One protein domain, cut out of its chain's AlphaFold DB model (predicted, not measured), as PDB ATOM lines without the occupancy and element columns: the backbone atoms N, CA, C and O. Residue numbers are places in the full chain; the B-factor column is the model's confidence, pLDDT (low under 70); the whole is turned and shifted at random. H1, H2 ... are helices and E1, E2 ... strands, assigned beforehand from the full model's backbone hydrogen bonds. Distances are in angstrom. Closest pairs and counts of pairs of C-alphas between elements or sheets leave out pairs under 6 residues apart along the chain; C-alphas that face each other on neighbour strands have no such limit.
ATOM      1  N   PHE A  29       8.432  59.896   3.318       88.38
ATOM      2  CA  PHE A  29       8.691  59.249   4.593       88.38
ATOM      3  C   PHE A  29      10.147  58.799   4.656       88.38
ATOM      4  O   PHE A  29      10.626  58.110   3.759       88.38
ATOM      5  N   LEU A  30      10.842  59.183   5.727       88.69
ATOM      6  CA  LEU A  30      12.191  58.705   5.997       88.69
ATOM      7  C   LEU A  30      12.103  57.402   6.796       88.69
ATOM      8  O   LEU A  30      11.817  57.424   7.998       88.69
ATOM      9  N   ILE A  31      12.321  56.284   6.108       89.06
ATOM     10  CA  ILE A  31      12.263  54.930   6.664       89.06
ATOM     11  C   ILE A  31      13.652  54.326   6.509       89.06
ATOM     12  O   ILE A  31      14.024  53.889   5.423       89.06
ATOM     13  N   ASN A  32      14.435  54.338   7.590       87.12
ATOM     14  CA  ASN A  32      15.787  53.789   7.561       87.12
ATOM     15  C   ASN A  32      15.726  52.264   7.406       87.12
ATOM     16  O   ASN A  32      15.316  51.554   8.334       87.12
ATOM     17  N   SER A  33      16.130  51.785   6.229       88.38
ATOM     18  CA  SER A  33      15.938  50.392   5.841       88.38
ATOM     19  C   SER A  33      16.720  49.429   6.733       88.38
ATOM     20  O   SER A  33      16.174  48.413   7.155       88.38
ATOM     21  N   ASP A  34      17.957  49.770   7.100       86.38
ATOM     22  CA  ASP A  34      18.776  48.925   7.975       86.38
ATOM     23  C   ASP A  34      18.198  48.874   9.395       86.38
ATOM     24  O   ASP A  34      17.927  47.796   9.923       86.38
ATOM     25  N   ILE A  35      17.932  50.025  10.015       84.31
ATOM     26  CA  ILE A  35      17.468  50.091  11.410       84.31
ATOM     27  C   ILE A  35      16.137  49.362  11.594       84.31
ATOM     28  O   ILE A  35      15.961  48.667  12.596       84.31
ATOM     29  N   PHE A  36      15.215  49.491  10.638       87.75
ATOM     30  CA  PHE A  36      13.915  48.833  10.732       87.75
ATOM     31  C   PHE A  36      13.901  47.404  10.168       87.75
ATOM     32  O   PHE A  36      12.960  46.665  10.442       87.75
ATOM     33  N   GLY A  37      14.938  46.985   9.433       89.81
ATOM     34  CA  GLY A  37      14.982  45.687   8.753       89.81
ATOM     35  C   GLY A  37      14.023  45.617   7.564       89.81
ATOM     36  O   GLY A  37      13.287  44.643   7.430       89.81
ATOM     37  N   CYS A  38      13.982  46.672   6.745       92.12
ATOM     38  CA  CYS A  38      13.128  46.746   5.561       92.12
ATOM     39  C   CYS A  38      13.702  45.903   4.417       92.12
ATOM     40  O   CYS A  38      14.845  46.096   4.006       92.12
ATOM     41  N   ASP A  39      12.860  45.044   3.870       94.12
ATOM     42  CA  ASP A  39      13.010  44.326   2.616       94.12
ATOM     43  C   ASP A  39      11.992  44.905   1.619       94.12
ATOM     44  O   ASP A  39      10.785  44.682   1.723       94.12
ATOM     45  N   TRP A  40      12.482  45.737   0.698       93.38
ATOM     46  CA  TRP A  40      11.664  46.445  -0.288       93.38
ATOM     47  C   TRP A  40      11.428  45.554  -1.509       93.38
ATOM     48  O   TRP A  40      12.245  45.522  -2.433       93.38
ATOM     49  N   ARG A  41      10.308  44.828  -1.521       93.50
ATOM     50  CA  ARG A  41       9.955  43.891  -2.601       93.50
ATOM     51  C   ARG A  41       9.231  44.628  -3.719       93.50
ATOM     52  O   ARG A  41       8.360  45.436  -3.440       93.50
ATOM     53  N   ARG A  42       9.567  44.381  -4.985       90.44
ATOM     54  CA  ARG A  42       8.892  45.050  -6.114       90.44
ATOM     55  C   ARG A  42       7.414  44.659  -6.199       90.44
ATOM     56  O   ARG A  42       7.066  43.510  -5.943       90.44
ATOM     57  N   SER A  43       6.566  45.619  -6.556       82.38
ATOM     58  CA  SER A  43       5.143  45.403  -6.816       82.38
ATOM     59  C   SER A  43       4.942  44.658  -8.135       82.38
ATOM     60  O   SER A  43       5.609  44.944  -9.122       82.38
ATOM     61  N   GLU A  44       3.964  43.753  -8.186       70.44
ATOM     62  CA  GLU A  44       3.582  43.053  -9.423       70.44
ATOM     63  C   GLU A  44       2.690  43.891 -10.368       70.44
ATOM     64  O   GLU A  44       2.155  43.353 -11.340       70.44
ATOM     65  N   VAL A  45       2.407  45.153 -10.023       67.56
ATOM     66  CA  VAL A  45       1.509  46.051 -10.784       67.56
ATOM     67  C   VAL A  45       2.247  47.223 -11.402       67.56
ATOM     68  O   VAL A  45       1.884  47.663 -12.487       67.56
ATOM     69  N   ASP A  46       3.237  47.756 -10.692       73.81
ATOM     70  CA  ASP A  46       3.974  48.948 -11.090       73.81
ATOM     71  C   ASP A  46       5.444  48.745 -10.721       73.81
ATOM     72  O   ASP A  46       5.769  48.576  -9.542       73.81
ATOM     73  N   ASP A  47       6.312  48.749 -11.732       77.62
ATOM     74  CA  ASP A  47       7.750  48.497 -11.598       77.62
ATOM     75  C   ASP A  47       8.466  49.534 -10.715       77.62
ATOM     76  O   ASP A  47       9.532  49.249 -10.154       77.62
ATOM     77  N   ASP A  48       7.875  50.722 -10.552       84.69
ATOM     78  CA  ASP A  48       8.410  51.798  -9.721       84.69
ATOM     79  C   ASP A  48       7.902  51.745  -8.268       84.69
ATOM     80  O   ASP A  48       8.361  52.522  -7.420       84.69
ATOM     81  N   ALA A  49       6.990  50.820  -7.948       89.44
ATOM     82  CA  ALA A  49       6.437  50.630  -6.612       89.44
ATOM     83  C   ALA A  49       7.045  49.417  -5.883       89.44
ATOM     84  O   ALA A  49       7.282  48.356  -6.456       89.44
ATOM     85  N   TYR A  50       7.250  49.562  -4.574       93.19
ATOM     86  CA  TYR A  50       7.870  48.569  -3.700       93.19
ATOM     87  C   TYR A  50       7.019  48.354  -2.445       93.19
ATOM     88  O   TYR A  50       6.673  49.312  -1.757       93.19
ATOM     89  N   GLU A  51       6.699  47.106  -2.124       93.75
ATOM     90  CA  GLU A  51       6.111  46.717  -0.850       93.75
ATOM     91  C   GLU A  51       7.152  46.781   0.271       93.75
ATOM     92  O   GLU A  51       8.253  46.238   0.151       93.75
ATOM     93  N   LEU A  52       6.775  47.402   1.388       93.69
ATOM     94  CA  LEU A  52       7.533  47.324   2.629       93.69
ATOM     95  C   LEU A  52       7.276  45.980   3.326       93.69
ATOM     96  O   LEU A  52       6.228  45.766   3.942       93.69
ATOM     97  N   VAL A  53       8.264  45.089   3.295       94.12
ATOM     98  CA  VAL A  53       8.297  43.901   4.154       94.12
ATOM     99  C   VAL A  53       9.333  44.113   5.246       94.12
ATOM    100  O   VAL A  53      10.420  44.614   4.998       94.12
ATOM    101  N   VAL A  54       9.003  43.772   6.487       92.88
ATOM    102  CA  VAL A  54       9.930  43.889   7.617       92.88
ATOM    103  C   VAL A  54      10.446  42.501   7.969       92.88
ATOM    104  O   VAL A  54       9.651  41.632   8.309       92.88
ATOM    105  N   VAL A  55      11.759  42.281   7.902       93.94
ATOM    106  CA  VAL A  55      12.406  40.991   8.197       93.94
ATOM    107  C   VAL A  55      13.035  41.033   9.582       93.94
ATOM    108  O   VAL A  55      13.798  41.946   9.903       93.94
ATOM    109  N   ARG A  56      12.724  40.041  10.420       91.62
ATOM    110  CA  ARG A  56      13.195  39.947  11.805       91.62
ATOM    111  C   ARG A  56      14.726  39.931  11.855       91.62
ATOM    112  O   ARG A  56      15.356  39.034  11.303       91.62
ATOM    113  N   LYS A  57      15.328  40.895  12.564       88.88
ATOM    114  CA  LYS A  57      16.798  41.008  12.685       88.88
ATOM    115  C   LYS A  57      17.417  40.091  13.750       88.88
ATOM    116  O   LYS A  57      18.628  39.892  13.735       88.88
ATOM    117  N   GLY A  58      16.623  39.542  14.671       86.12
ATOM    118  CA  GLY A  58      17.109  38.653  15.729       86.12
ATOM    119  C   GLY A  58      16.023  38.183  16.701       86.12
ATOM    120  O   GLY A  58      14.832  38.447  16.506       86.12
ATOM    121  N   GLU A  59      16.443  37.474  17.753       81.25
ATOM    122  CA  GLU A  59      15.547  36.990  18.817       81.25
ATOM    123  C   GLU A  59      14.893  38.144  19.590       81.25
ATOM    124  O   GLU A  59      13.696  38.079  19.871       81.25
ATOM    125  N   ASP A  60      15.642  39.222  19.853       83.94
ATOM    126  CA  ASP A  60      15.104  40.486  20.361       83.94
ATOM    127  C   ASP A  60      14.828  41.449  19.187       83.94
ATOM    128  O   ASP A  60      15.770  41.964  18.575       83.94
ATOM    129  N   PRO A  61      13.551  41.687  18.827       77.56
ATOM    130  CA  PRO A  61      13.193  42.451  17.636       77.56
ATOM    131  C   PRO A  61      13.387  43.972  17.781       77.56
ATOM    132  O   PRO A  61      13.244  44.701  16.797       77.56
ATOM    133  N   GLY A  62      13.716  44.487  18.972       85.44
ATOM    134  CA  GLY A  62      14.028  45.903  19.195       85.44
ATOM    135  C   GLY A  62      12.932  46.866  18.710       85.44
ATOM    136  O   GLY A  62      11.862  46.971  19.306       85.44
ATOM    137  N   LEU A  63      13.198  47.610  17.627       81.19
ATOM    138  CA  LEU A  63      12.249  48.571  17.037       81.19
ATOM    139  C   LEU A  63      11.185  47.919  16.131       81.19
ATOM    140  O   LEU A  63      10.264  48.602  15.680       81.19
ATOM    141  N   GLN A  64      11.271  46.612  15.870       86.44
ATOM    142  CA  GLN A  64      10.346  45.876  15.005       86.44
ATOM    143  C   GLN A  64       9.112  45.398  15.791       86.44
ATOM    144  O   GLN A  64       8.931  44.212  16.061       86.44
ATOM    145  N   GLY A  65       8.245  46.344  16.170       82.31
ATOM    146  CA  GLY A  65       7.129  46.116  17.102       82.31
ATOM    147  C   GLY A  65       6.178  44.968  16.747       82.31
ATOM    148  O   GLY A  65       5.621  44.330  17.642       82.31
ATOM    149  N   PHE A  66       6.016  44.670  15.455       84.31
ATOM    150  CA  PHE A  66       5.170  43.577  14.963       84.31
ATOM    151  C   PHE A  66       5.553  42.225  15.575       84.31
ATOM    152  O   PHE A  66       4.684  41.431  15.927       84.31
ATOM    153  N   PHE A  67       6.847  41.995  15.787       88.19
ATOM    154  CA  PHE A  67       7.399  40.732  16.269       88.19
ATOM    155  C   PHE A  67       7.237  40.497  17.776       88.19
ATOM    156  O   PHE A  67       7.471  39.382  18.237       88.19
ATOM    157  N   TYR A  68       6.781  41.502  18.535       85.94
ATOM    158  CA  TYR A  68       6.276  41.296  19.899       85.94
ATOM    159  C   TYR A  68       4.818  40.809  19.916       85.94
ATOM    160  O   TYR A  68       4.372  40.262  20.919       85.94
ATOM    161  N   THR A  69       4.073  41.003  18.820       83.88
ATOM    162  CA  THR A  69       2.691  40.506  18.662       83.88
ATOM    163  C   THR A  69       2.674  39.155  17.944       83.88
ATOM    164  O   THR A  69       1.972  38.238  18.359       83.88
ATOM    165  N   PHE A  70       3.486  39.015  16.895       86.31
ATOM    166  CA  PHE A  70       3.630  37.803  16.091       86.31
ATOM    167  C   PHE A  70       4.974  37.132  16.410       86.31
ATOM    168  O   PHE A  70       5.955  37.291  15.684       86.31
ATOM    169  N   LEU A  71       5.028  36.418  17.539       85.56
ATOM    170  CA  LEU A  71       6.275  35.877  18.104       85.56
ATOM    171  C   LEU A  71       6.995  34.897  17.167       85.56
ATOM    172  O   LEU A  71       8.219  34.901  17.109       85.56
ATOM    173  N   GLU A  72       6.246  34.101  16.407       89.38
ATOM    174  CA  GLU A  72       6.793  33.084  15.496       89.38
ATOM    175  C   GLU A  72       7.083  33.626  14.087       89.38
ATOM    176  O   GLU A  72       7.706  32.945  13.276       89.38
ATOM    177  N   ALA A  73       6.655  34.855  13.777       89.19
ATOM    178  CA  ALA A  73       6.872  35.434  12.459       89.19
ATOM    179  C   ALA A  73       8.343  35.843  12.272       89.19
ATOM    180  O   ALA A  73       8.931  36.535  13.113       89.19
ATOM    181  N   THR A  74       8.922  35.439  11.142       92.12
ATOM    182  CA  THR A  74      10.264  35.843  10.687       92.12
ATOM    183  C   THR A  74      10.223  37.048   9.751       92.12
ATOM    184  O   THR A  74      11.211  37.766   9.629       92.12
ATOM    185  N   GLU A  75       9.080  37.303   9.120       93.94
ATOM    186  CA  GLU A  75       8.819  38.489   8.309       93.94
ATOM    187  C   GLU A  75       7.399  39.013   8.543       93.94
ATOM    188  O   GLU A  75       6.505  38.270   8.950       93.94
ATOM    189  N   PHE A  76       7.194  40.303   8.295       91.31
ATOM    190  CA  PHE A  76       5.898  40.960   8.372       91.31
ATOM    191  C   PHE A  76       5.677  41.816   7.124       91.31
ATOM    192  O   PHE A  76       6.329  42.839   6.923       91.31
ATOM    193  N   SER A  77       4.745  41.383   6.281       91.38
ATOM    194  CA  SER A  77       4.314  42.104   5.083       91.38
ATOM    195  C   SER A  77       3.307  43.182   5.490       91.38
ATOM    196  O   SER A  77       2.202  42.867   5.940       91.38
ATOM    197  N   THR A  78       3.685  44.463   5.378       88.62
ATOM    198  CA  THR A  78       2.787  45.568   5.770       88.62
ATOM    199  C   THR A  78       1.667  45.780   4.753       88.62
ATOM    200  O   THR A  78       0.637  46.380   5.081       88.62
ATOM    201  N   LYS A  79       1.864  45.254   3.532       88.12
ATOM    202  CA  LYS A  79       1.061  45.509   2.333       88.12
ATOM    203  C   LYS A  79       1.084  46.966   1.882       88.12
ATOM    204  O   LYS A  79       0.316  47.315   0.999       88.12
ATOM    205  N   ASP A  80       1.935  47.814   2.449       89.50
ATOM    206  CA  ASP A  80       2.049  49.209   2.032       89.50
ATOM    207  C   ASP A  80       3.050  49.313   0.876       89.50
ATOM    208  O   ASP A  80       4.182  48.835   0.976       89.50
ATOM    209  N   LEU A  81       2.625  49.943  -0.217       90.44
ATOM    210  CA  LEU A  81       3.431  50.192  -1.405       90.44
ATOM    211  C   LEU A  81       4.021  51.600  -1.358       90.44
ATOM    212  O   LEU A  81       3.332  52.567  -1.017       90.44
ATOM    213  N   TYR A  82       5.278  51.723  -1.772       92.00
ATOM    214  CA  TYR A  82       6.023  52.972  -1.804       92.00
ATOM    215  C   TYR A  82       6.823  53.141  -3.093       92.00
ATOM    216  O   TYR A  82       7.337  52.175  -3.647       92.00
ATOM    217  N   GLN A  83       7.010  54.385  -3.521       92.12
ATOM    218  CA  GLN A  83       7.966  54.755  -4.561       92.12
ATOM    219  C   GLN A  83       9.239  55.315  -3.932       92.12
ATOM    220  O   GLN A  83       9.195  56.103  -2.980       92.12
ATOM    221  N   LYS A  84      10.392  54.920  -4.472       93.00
ATOM    222  CA  LYS A  84      11.701  55.381  -3.999       93.00
ATOM    223  C   LYS A  84      11.976  56.808  -4.473       93.00
ATOM    224  O   LYS A  84      11.750  57.132  -5.637       93.00
ATOM    225  N   HIS A  85      12.529  57.663  -3.609       92.62
ATOM    226  CA  HIS A  85      12.978  58.988  -4.041       92.62
ATOM    227  C   HIS A  85      14.118  58.855  -5.067       92.62
ATOM    228  O   HIS A  85      15.073  58.119  -4.804       92.62
ATOM    229  N   PRO A  86      14.101  59.609  -6.187       90.12
ATOM    230  CA  PRO A  86      15.095  59.459  -7.255       90.12
ATOM    231  C   PRO A  86      16.553  59.604  -6.797       90.12
ATOM    232  O   PRO A  86      17.444  58.942  -7.318       90.12
ATOM    233  N   THR A  87      16.809  60.483  -5.822       91.00
ATOM    234  CA  THR A  87      18.174  60.840  -5.388       91.00
ATOM    235  C   THR A  87      18.454  60.717  -3.890       91.00
ATOM    236  O   THR A  87      19.612  60.823  -3.494       91.00
ATOM    237  N   LEU A  88      17.440  60.521  -3.040       89.81
ATOM    238  CA  LEU A  88      17.612  60.552  -1.584       89.81
ATOM    239  C   LEU A  88      17.434  59.134  -1.029       89.81
ATOM    240  O   LEU A  88      16.375  58.542  -1.238       89.81
ATOM    241  N   PRO A  89      18.434  58.570  -0.331       89.19
ATOM    242  CA  PRO A  89      18.309  57.240   0.254       89.19
ATOM    243  C   PRO A  89      17.245  57.235   1.355       89.19
ATOM    244  O   PRO A  89      17.051  58.245   2.035       89.19
ATOM    245  N   ASP A  90      16.562  56.100   1.517       88.69
ATOM    246  CA  ASP A  90      15.545  55.861   2.555       88.69
ATOM    247  C   ASP A  90      14.353  56.839   2.564       88.69
ATOM    248  O   ASP A  90      13.566  56.855   3.512       88.69
ATOM    249  N   HIS A  91      14.192  57.647   1.511       91.38
ATOM    250  CA  HIS A  91      13.036  58.516   1.317       91.38
ATOM    251  C   HIS A  91      12.022  57.817   0.415       91.38
ATOM    252  O   HIS A  91      12.305  57.531  -0.750       91.38
ATOM    253  N   TRP A  92      10.831  57.584   0.955       91.38
ATOM    254  CA  TRP A  92       9.794  56.774   0.329       91.38
ATOM    255  C   TRP A  92       8.481  57.548   0.248       91.38
ATOM    256  O   TRP A  92       7.992  58.075   1.248       91.38
ATOM    257  N   LEU A  93       7.910  57.641  -0.947       90.00
ATOM    258  CA  LEU A  93       6.595  58.229  -1.169       90.00
ATOM    259  C   LEU A  93       5.556  57.121  -1.065       90.00
ATOM    260  O   LEU A  93       5.657  56.127  -1.775       90.00
ATOM    261  N   TYR A  94       4.568  57.279  -0.190       86.56
ATOM    262  CA  TYR A  94       3.478  56.311  -0.101       86.56
ATOM    263  C   TYR A  94       2.692  56.278  -1.418       86.56
ATOM    264  O   TYR A  94       2.259  57.322  -1.906       86.56
ATOM    265  N   TYR A  95       2.515  55.080  -1.969       83.38
ATOM    266  CA  TYR A  95       1.938  54.843  -3.293       83.38
ATOM    267  C   TYR A  95       0.573  54.139  -3.228       83.38
ATOM    268  O   TYR A  95      -0.284  54.347  -4.086       83.38
ATOM    269  N   GLY A  96       0.330  53.333  -2.194       82.25
ATOM    270  CA  GLY A  96      -0.942  52.637  -2.008       82.25
ATOM    271  C   GLY A  96      -0.796  51.393  -1.151       82.25
ATOM    272  O   GLY A  96       0.169  51.269  -0.399       82.25
ATOM    273  N   ARG A  97      -1.736  50.457  -1.285       86.12
ATOM    274  CA  ARG A  97      -1.632  49.139  -0.660       86.12
ATOM    275  C   ARG A  97      -1.724  48.010  -1.672       86.12
ATOM    276  O   ARG A  97      -2.499  48.076  -2.621       86.12
ATOM    277  N   ALA A  98      -0.957  46.954  -1.431       81.50
ATOM    278  CA  ALA A  98      -0.910  45.767  -2.270       81.50
ATOM    279  C   ALA A  98      -2.244  44.997  -2.271       81.50
ATOM    280  O   ALA A  98      -2.631  44.424  -3.280       81.50
TER     281      ALA A  98
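What this domain is: This is residues 29 to 98 of the 609 residues of the protein "SDR family oxidoreductase" of Candidatus Bathyarchaeota archaeon (UniProt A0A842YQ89). One strongly twisted sheet of four antiparallel strands, in the order E1 E2 E3 E4, makes the body; E3 bends by 79 degrees, and two short helices, H1 and H2, only graze the sheet. The 70 printed residues run H1 E1 E2 H2 E3 E4, mixed helices and strands, compact with a radius of gyration of the C-alphas of 12.4 A, spanning 34 by 23 by 13 A.

How they stand to each other: Start at E2, residues 49 to 55; E1, residues 38 to 42, forms a hairpin with it, N 39 and O 53 being 2.7 A apart. E3, residues 75 to 84, is E2's other antiparallel neighbour, with N 50 and O 82 2.8 A apart. E4, residues 91 to 97, forms a hairpin with E3, with N 83 and O 93 2.8 A apart. H1, residues 33 to 36, and H2, residues 66 to 69, are too short for an O i to N i+4 pair.

Where its parts are: Find C-alpha 75 at (8.819, 38.489, 8.309); E3 runs 21.1 A from there. E4 ends at C-alpha 97, (-1.632, 49.139, -0.660).

The domain as a whole: The printed part has no cut and no long link; residue 45 is under 70.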